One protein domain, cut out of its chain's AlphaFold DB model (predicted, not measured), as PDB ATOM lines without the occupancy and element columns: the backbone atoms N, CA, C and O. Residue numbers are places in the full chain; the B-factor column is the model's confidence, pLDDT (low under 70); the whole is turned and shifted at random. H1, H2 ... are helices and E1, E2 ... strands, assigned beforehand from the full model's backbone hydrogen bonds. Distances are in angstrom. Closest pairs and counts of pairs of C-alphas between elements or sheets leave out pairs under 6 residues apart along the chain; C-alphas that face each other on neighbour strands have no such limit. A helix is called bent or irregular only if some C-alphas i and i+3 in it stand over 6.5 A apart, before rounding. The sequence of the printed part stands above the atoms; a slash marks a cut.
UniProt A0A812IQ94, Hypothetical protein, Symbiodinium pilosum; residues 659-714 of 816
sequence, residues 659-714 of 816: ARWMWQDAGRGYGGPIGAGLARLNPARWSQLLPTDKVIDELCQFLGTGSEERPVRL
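This is residues 659 to 714 of the 816 residues of the protein "Hypothetical protein" of Symbiodinium pilosum (UniProt A0A812IQ94). Two short helices, H1 and H2, lie toward opposite ends of the longest axis, with a small ladder of two short antiparallel strands, E1 and E2, in between, and long links make up much of the rest. H2 comes up to the ladder mainly on the side of E1, H1 comes near E1 through its last residue, Arg 680, and the link of residues 701 to 711 loops out past H2 and folds back to lay E2 beside E1. The printed part has 56 residues with, along the chain, E1, H1, H2 and E2; the sheet's order is E1 - E2, antiparallel. The class is mixed, helices and strands, though under half of the residues, 24, are in named elements. The whole is compact, with a radius of gyration of the C-alphas of 11.7 A, and it spans 33 by 24 by 14 A.

Start at C-alpha 659, at (39.584, -31.593, -48.225), and go on to C-alpha 661, at (43.107, -26.270, -46.480), where E1 begins; it takes residues 661 to 663 and measures 7.1 A from first to last C-alpha. Residues 664 to 671 then lead to H1, residues 672 to 680, which runs 12.7 A from C-alpha 672 at (46.080, -10.411, -33.643) to C-alpha 680 at (39.629, -18.001, -41.548). In the stretch of residues 681 to 691 that follows, residues 683 to 685 are a short helical run with no name, and residues 690 to 691 are a short run of strand with no name. Next find H2, residues 692 to 700, which is 12.0 A long from Thr 692 to Cys 700. After residues 701 to 711 you reach E2, residues 712 to 714, 6.8 A long, which ends at C-alpha 714, at (41.420, -28.497, -42.634).

Begin with E1 and look across to E2: the two strands are antiparallel neighbours, with an angle of 150 degrees between their N-to-C directions. The C-alphas of Trp 661 and Leu 714 face each other at 4.8 A, and those of Trp 663 and Val 712 at 4.6 A. On the backbone, N 662 and O 713 are within hydrogen-bond range at 3.0 A, and so are N 713 and O 662 at 2.8 A. From E1 turn to H1: the closest C-alphas of the two are those of Met 662 and Arg 680, 7.8 A apart, and the centres are 13.1 A apart. Then look from E1 to H2: the closest C-alphas are those of Trp 661 and Val 695, 7.4 A apart, and the centres are 11.5 A apart. Within 10 A, H2 has 6 pairs of C-alphas with E1 and 2 with E2, made by residues 692 to 699 of H2. H1 and H2 are apart, and H1 and E2 are apart too. In H1 and H2 every O i to N i+4 pair is within hydrogen-bond range, and neither helix is bent.

The two C-alphas farthest apart are those of Gly 671 and Asp 693, at 33.8 A, while the first and last printed C-alphas, those of Ala 659 and Leu 714, are 6.6 A apart. The printed part has no cut. The links from H1 to H2 and from H2 to E2 are long, with 11 residues each, and the link from E1 to H1 is short, with 8. In the B-factor column the mean pLDDT of the printed part is 81.7; look for values under 70 at residues 670 to 671, 673 to 674, 676 to 678, 681 and 683. The model's mean pLDDT is 69 over H1 and 93 over E1.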
ATOM      1  N   ALA A 659      39.293 -32.548 -49.277       76.38
ATOM      2  CA  ALA A 659      39.584 -31.593 -48.225       76.38
ATOM      3  C   ALA A 659      39.878 -30.222 -48.838       76.38
ATOM      4  O   ALA A 659      40.264 -30.105 -50.002       76.38
ATOM      5  N   ARG A 660      39.667 -29.170 -48.051       85.31
ATOM      6  CA  ARG A 660      40.193 -27.835 -48.341       85.31
ATOM      7  C   ARG A 660      41.054 -27.394 -47.177       85.31
ATOM      8  O   ARG A 660      40.734 -27.710 -46.027       85.31
ATOM      9  N   TRP A 661      42.124 -26.672 -47.471       91.12
ATOM     10  CA  TRP A 661      43.107 -26.270 -46.480       91.12
ATOM     11  C   TRP A 661      43.377 -24.769 -46.523       91.12
ATOM     12  O   TRP A 661      43.154 -24.104 -47.528       91.12
ATOM     13  N   MET A 662      43.849 -24.213 -45.415       92.88
ATOM     14  CA  MET A 662      44.433 -22.872 -45.367       92.88
ATOM     15  C   MET A 662      45.557 -22.845 -44.336       92.88
ATOM     16  O   MET A 662      45.598 -23.686 -43.438       92.88
ATOM     17  N   TRP A 663      46.418 -21.833 -44.377       93.75
ATOM     18  CA  TRP A 663      47.367 -21.615 -43.287       93.75
ATOM     19  C   TRP A 663      46.634 -21.221 -41.991       93.75
ATOM     20  O   TRP A 663      45.911 -20.225 -41.954       93.75
ATOM     21  N   GLN A 664      46.811 -21.974 -40.905       85.06
ATOM     22  CA  GLN A 664      46.173 -21.748 -39.601       85.06
ATOM     23  C   GLN A 664      46.592 -20.416 -38.955       85.06
ATOM     24  O   GLN A 664      45.840 -19.849 -38.151       85.06
ATOM     25  N   ASP A 665      47.779 -19.914 -39.294       89.25
ATOM     26  CA  ASP A 665      48.319 -18.618 -38.874       89.25
ATOM     27  C   ASP A 665      47.899 -17.455 -39.792       89.25
ATOM     28  O   ASP A 665      48.217 -16.297 -39.496       89.25
ATOM     29  N   ALA A 666      47.166 -17.721 -40.882       85.94
ATOM     30  CA  ALA A 666      46.694 -16.672 -41.771       85.94
ATOM     31  C   ALA A 666      45.931 -15.615 -40.961       85.94
ATOM     32  O   ALA A 666      45.077 -15.939 -40.138       85.94
ATOM     33  N   GLY A 667      46.269 -14.343 -41.181       81.62
ATOM     34  CA  GLY A 667      45.639 -13.202 -40.513       81.62
ATOM     35  C   GLY A 667      46.199 -12.826 -39.141       81.62
ATOM     36  O   GLY A 667      45.910 -11.723 -38.687       81.62
ATOM     37  N   ARG A 668      47.050 -13.648 -38.499       82.69
ATOM     38  CA  ARG A 668      47.645 -13.293 -37.190       82.69
ATOM     39  C   ARG A 668      48.474 -12.004 -37.226       82.69
ATOM     40  O   ARG A 668      48.506 -11.285 -36.234       82.69
ATOM     41  N   GLY A 669      49.092 -11.685 -38.366       80.38
ATOM     42  CA  GLY A 669      49.886 -10.462 -38.546       80.38
ATOM     43  C   GLY A 669      49.079  -9.170 -38.729       80.38
ATOM     44  O   GLY A 669      49.665  -8.094 -38.707       80.38
ATOM     45  N   TYR A 670      47.755  -9.241 -38.911       69.50
ATOM     46  CA  TYR A 670      46.898  -8.081 -39.199       69.50
ATOM     47  C   TYR A 670      45.807  -7.951 -38.121       69.50
ATOM     48  O   TYR A 670      44.642  -8.265 -38.351       69.50
ATOM     49  N   GLY A 671      46.194  -7.544 -36.905       69.44
ATOM     50  CA  GLY A 671      45.259  -7.317 -35.790       69.44
ATOM     51  C   GLY A 671      45.067  -8.498 -34.826       69.44
ATOM     52  O   GLY A 671      44.002  -8.637 -34.222       69.44
ATOM     53  N   GLY A 672      46.066  -9.377 -34.682       77.00
ATOM     54  CA  GLY A 672      46.080 -10.411 -33.643       77.00
ATOM     55  C   GLY A 672      44.965 -11.467 -33.792       77.00
ATOM     56  O   GLY A 672      44.695 -11.918 -34.911       77.00
ATOM     57  N   PRO A 673      44.308 -11.903 -32.696       58.97
ATOM     58  CA  PRO A 673      43.253 -12.925 -32.730       58.97
ATOM     59  C   PRO A 673      42.077 -12.583 -33.657       58.97
ATOM     60  O   PRO A 673      41.484 -13.480 -34.258       58.97
ATOM     61  N   ILE A 674      41.769 -11.292 -33.816       66.25
ATOM     62  CA  ILE A 674      40.695 -10.807 -34.693       66.25
ATOM     63  C   ILE A 674      41.077 -11.021 -36.159       66.25
ATOM     64  O   ILE A 674      40.291 -11.581 -36.922       66.25
ATOM     65  N   GLY A 675      42.304 -10.650 -36.540       70.62
ATOM     66  CA  GLY A 675      42.835 -10.879 -37.885       70.62
ATOM     67  C   GLY A 675      42.882 -12.361 -38.251       70.62
ATOM     68  O   GLY A 675      42.476 -12.743 -39.350       70.62
ATOM     69  N   ALA A 676      43.289 -13.214 -37.304       69.00
ATOM     70  CA  ALA A 676      43.243 -14.666 -37.470       69.00
ATOM     71  C   ALA A 676      41.806 -15.178 -37.680       69.00
ATOM     72  O   ALA A 676      41.569 -16.039 -38.526       69.00
ATOM     73  N   GLY A 677      40.838 -14.620 -36.950       63.94
ATOM     74  CA  GLY A 677      39.412 -14.876 -37.158       63.94
ATOM     75  C   GLY A 677      38.944 -14.480 -38.560       63.94
ATOM     76  O   GLY A 677      38.345 -15.295 -39.255       63.94
ATOM     77  N   LEU A 678      39.267 -13.267 -39.013       69.06
ATOM     78  CA  LEU A 678      38.869 -12.751 -40.330       69.06
ATOM     79  C   LEU A 678      39.513 -13.515 -41.492       69.06
ATOM     80  O   LEU A 678      38.862 -13.766 -42.502       69.06
ATOM     81  N   ALA A 679      40.775 -13.925 -41.364       75.12
ATOM     82  CA  ALA A 679      41.444 -14.701 -42.403       75.12
ATOM     83  C   ALA A 679      40.846 -16.100 -42.573       75.12
ATOM     84  O   ALA A 679      40.754 -16.569 -43.704       75.12
ATOM     85  N   ARG A 680      40.377 -16.731 -41.486       72.81
ATOM     86  CA  ARG A 680      39.629 -18.001 -41.548       72.81
ATOM     87  C   ARG A 680      38.316 -17.872 -42.310       72.81
ATOM     88  O   ARG A 680      37.841 -18.850 -42.872       72.81
ATOM     89  N   LEU A 681      37.746 -16.672 -42.348       56.84
ATOM     90  CA  LEU A 681      36.471 -16.389 -43.000       56.84
ATOM     91  C   LEU A 681      36.602 -16.043 -44.487       56.84
ATOM     92  O   LEU A 681      35.585 -15.972 -45.168       56.84
ATOM     93  N   ASN A 682      37.814 -15.814 -45.001       72.69
ATOM     94  CA  ASN A 682      38.027 -15.385 -46.382       72.69
ATOM     95  C   ASN A 682      38.210 -16.604 -47.315       72.69
ATOM     96  O   ASN A 682      39.258 -17.247 -47.239       72.69
ATOM     97  N   PRO A 683      37.271 -16.899 -48.239       64.31
ATOM     98  CA  PRO A 683      37.365 -18.052 -49.141       64.31
ATOM     99  C   PRO A 683      38.619 -18.040 -50.017       64.31
ATOM    100  O   PRO A 683      39.149 -19.097 -50.325       64.31
ATOM    101  N   ALA A 684      39.141 -16.859 -50.362       79.00
ATOM    102  CA  ALA A 684      40.362 -16.725 -51.156       79.00
ATOM    103  C   ALA A 684      41.636 -17.132 -50.392       79.00
ATOM    104  O   ALA A 684      42.714 -17.196 -50.977       79.00
ATOM    105  N   ARG A 685      41.541 -17.358 -49.074       83.88
ATOM    106  CA  ARG A 685      42.632 -17.891 -48.245       83.88
ATOM    107  C   ARG A 685      42.604 -19.416 -48.153       83.88
ATOM    108  O   ARG A 685      43.597 -19.982 -47.700       83.88
ATOM    109  N   TRP A 686      41.491 -20.043 -48.528       86.38
ATOM    110  CA  TRP A 686      41.345 -21.491 -48.566       86.38
ATOM    111  C   TRP A 686      41.698 -22.014 -49.955       86.38
ATOM    112  O   TRP A 686      41.423 -21.364 -50.966       86.38
ATOM    113  N   SER A 687      42.282 -23.205 -50.003       90.12
ATOM    114  CA  SER A 687      42.408 -23.973 -51.231       90.12
ATOM    115  C   SER A 687      41.024 -24.323 -51.780       90.12
ATOM    116  O   SER A 687      39.997 -24.245 -51.093       90.12
ATOM    117  N   GLN A 688      41.000 -24.780 -53.027       80.50
ATOM    118  CA  GLN A 688      39.823 -25.463 -53.546       80.50
ATOM    119  C   GLN A 688      39.577 -26.755 -52.749       80.50
ATOM    120  O   GLN A 688      40.490 -27.296 -52.118       80.50
ATOM    121  N   LEU A 689      38.331 -27.233 -52.759       74.56
ATOM    122  CA  LEU A 689      38.003 -28.555 -52.238       74.56
ATOM    123  C   LEU A 689      38.555 -29.586 -53.226       74.56
ATOM    124  O   LEU A 689      38.014 -29.758 -54.315       74.56
ATOM    125  N   LEU A 690      39.659 -30.224 -52.860       80.00
ATOM    126  CA  LEU A 690      40.409 -31.125 -53.724       80.00
ATOM    127  C   LEU A 690      40.450 -32.528 -53.116       80.00
ATOM    128  O   LEU A 690      40.376 -32.653 -51.891       80.00
ATOM    129  N   PRO A 691      40.609 -33.580 -53.937       79.06
ATOM    130  CA  PRO A 691      41.016 -34.896 -53.460       79.06
ATOM    131  C   PRO A 691      42.183 -34.798 -52.459       79.06
ATOM    132  O   PRO A 691      43.080 -33.979 -52.638       79.06
ATOM    133  N   THR A 692      42.195 -35.590 -51.389       75.56
ATOM    134  CA  THR A 692      43.185 -35.480 -50.307       75.56
ATOM    135  C   THR A 692      44.604 -35.698 -50.818       75.56
ATOM    136  O   THR A 692      45.510 -35.014 -50.365       75.56
ATOM    137  N   ASP A 693      44.799 -36.572 -51.805       79.44
ATOM    138  CA  ASP A 693      46.068 -36.728 -52.521       79.44
ATOM    139  C   ASP A 693      46.486 -35.437 -53.231       79.44
ATOM    140  O   ASP A 693      47.641 -35.040 -53.146       79.44
ATOM    141  N   LYS A 694      45.543 -34.710 -53.836       86.94
ATOM    142  CA  LYS A 694      45.807 -33.398 -54.446       86.94
ATOM    143  C   LYS A 694      46.085 -32.310 -53.411       86.94
ATOM    144  O   LYS A 694      46.936 -31.463 -53.650       86.94
ATOM    145  N   VAL A 695      45.417 -32.343 -52.259       85.81
ATOM    146  CA  VAL A 695      45.727 -31.448 -51.129       85.81
ATOM    147  C   VAL A 695      47.132 -31.719 -50.590       85.81
ATOM    148  O   VAL A 695      47.871 -30.777 -50.321       85.81
ATOM    149  N   ILE A 696      47.520 -32.992 -50.470       83.88
ATOM    150  CA  ILE A 696      48.880 -33.391 -50.091       83.88
ATOM    151  C   ILE A 696      49.877 -32.909 -51.148       83.88
ATOM    152  O   ILE A 696      50.865 -32.283 -50.781       83.88
ATOM    153  N   ASP A 697      49.604 -33.115 -52.441       90.69
ATOM    154  CA  ASP A 697      50.449 -32.622 -53.537       90.69
ATOM    155  C   ASP A 697      50.638 -31.094 -53.468       90.69
ATOM    156  O   ASP A 697      51.747 -30.602 -53.677       90.69
ATOM    157  N   GLU A 698      49.578 -30.329 -53.172       93.12
ATOM    158  CA  GLU A 698      49.659 -28.874 -52.987       93.12
ATOM    159  C   GLU A 698      50.506 -28.491 -51.770       93.12
ATOM    160  O   GLU A 698      51.353 -27.605 -51.865       93.12
ATOM    161  N   LEU A 699      50.309 -29.157 -50.630       91.38
ATOM    162  CA  LEU A 699      51.052 -28.883 -49.399       91.38
ATOM    163  C   LEU A 699      52.533 -29.272 -49.513       91.38
ATOM    164  O   LEU A 699      53.398 -28.538 -49.035       91.38
ATOM    165  N   CYS A 700      52.842 -30.367 -50.209       93.50
ATOM    166  CA  CYS A 700      54.206 -30.838 -50.455       93.50
ATOM    167  C   CYS A 700      55.055 -29.826 -51.239       93.50
ATOM    168  O   CYS A 700      56.270 -29.795 -51.063       93.50
ATOM    169  N   GLN A 701      54.444 -28.956 -52.054       94.31
ATOM    170  CA  GLN A 701      55.165 -27.879 -52.754       94.31
ATOM    171  C   GLN A 701      55.757 -26.836 -51.798       94.31
ATOM    172  O   GLN A 701      56.631 -26.066 -52.199       94.31
ATOM    173  N   PHE A 702      55.295 -26.799 -50.545       92.38
ATOM    174  CA  PHE A 702      55.813 -25.901 -49.519       92.38
ATOM    175  C   PHE A 702      56.905 -26.537 -48.644       92.38
ATOM    176  O   PHE A 702      57.514 -25.809 -47.857       92.38
ATOM    177  N   LEU A 703      57.213 -27.831 -48.803       87.81
ATOM    178  CA  LEU A 703      58.352 -28.475 -48.135       87.81
ATOM    179  C   LEU A 703      59.677 -27.894 -48.654       87.81
ATOM    180  O   LEU A 703      59.830 -27.633 -49.848       87.81
ATOM    181  N   GLY A 704      60.632 -27.645 -47.760       88.69
ATOM    182  CA  GLY A 704      61.888 -26.958 -48.062       88.69
ATOM    183  C   GLY A 704      61.745 -25.454 -48.332       88.69
ATOM    184  O   GLY A 704      62.728 -24.798 -48.681       88.69
ATOM    185  N   THR A 705      60.542 -24.885 -48.191       94.31
ATOM    186  CA  THR A 705      60.310 -23.437 -48.296       94.31
ATOM    187  C   THR A 705      60.206 -22.804 -46.911       94.31
ATOM    188  O   THR A 705      59.948 -23.479 -45.920       94.31
ATOM    189  N   GLY A 706      60.280 -21.472 -46.823       90.38
ATOM    190  CA  GLY A 706      60.017 -20.763 -45.561       90.38
ATOM    191  C   GLY A 706      58.585 -20.915 -45.016       90.38
ATOM    192  O   GLY A 706      58.285 -20.365 -43.962       90.38
ATOM    193  N   SER A 707      57.685 -21.604 -45.733       91.44
ATOM    194  CA  SER A 707      56.333 -21.939 -45.266       91.44
ATOM    195  C   SER A 707      56.190 -23.377 -44.760       91.44
ATOM    196  O   SER A 707      55.100 -23.723 -44.320       91.44
ATOM    197  N   GLU A 708      57.247 -24.194 -44.794       92.94
ATOM    198  CA  GLU A 708      57.212 -25.602 -44.366       92.94
ATOM    199  C   GLU A 708      56.708 -25.773 -42.925       92.94
ATOM    200  O   GLU A 708      55.893 -26.647 -42.654       92.94
ATOM    201  N   GLU A 709      57.115 -24.887 -42.012       91.31
ATOM    202  CA  GLU A 709      56.705 -24.946 -40.602       91.31
ATOM    203  C   GLU A 709      55.365 -24.253 -40.308       91.31
ATOM    204  O   GLU A 709      54.929 -24.180 -39.154       91.31
ATOM    205  N   ARG A 710      54.691 -23.687 -41.318       91.38
ATOM    206  CA  ARG A 710      53.451 -22.949 -41.070       91.38
ATOM    207  C   ARG A 710      52.309 -23.929 -40.804       91.38
ATOM    208  O   ARG A 710      52.080 -24.847 -41.589       91.38
ATOM    209  N   PRO A 711      51.532 -23.725 -39.729       87.12
ATOM    210  CA  PRO A 711      50.475 -24.656 -39.381       87.12
ATOM    211  C   PRO A 711      49.344 -24.597 -40.416       87.12
ATOM    212  O   PRO A 711      49.034 -23.527 -40.946       87.12
ATOM    213  N   VAL A 712      48.700 -25.730 -40.690       87.06
ATOM    214  CA  VAL A 712      47.627 -25.876 -41.688       87.06
ATOM    215  C   VAL A 712      46.306 -26.197 -40.992       87.06
ATOM    216  O   VAL A 712      46.268 -26.899 -39.986       87.06
ATOM    217  N   ARG A 713      45.197 -25.675 -41.521       78.25
ATOM    218  CA  ARG A 713      43.837 -25.958 -41.052       78.25
ATOM    219  C   ARG A 713      43.031 -26.657 -42.140       78.25
ATOM    220  O   ARG A 713      43.052 -26.196 -43.275       78.25
ATOM    221  N   LEU A 714      42.285 -27.695 -41.763       73.88
ATOM    222  CA  LEU A 714      41.420 -28.497 -42.634       73.88
ATOM    223  C   LEU A 714      39.959 -28.429 -42.159       73.88
ATOM    224  O   LEU A 714      39.701 -28.307 -40.959       73.88
TER     225      LEU A 714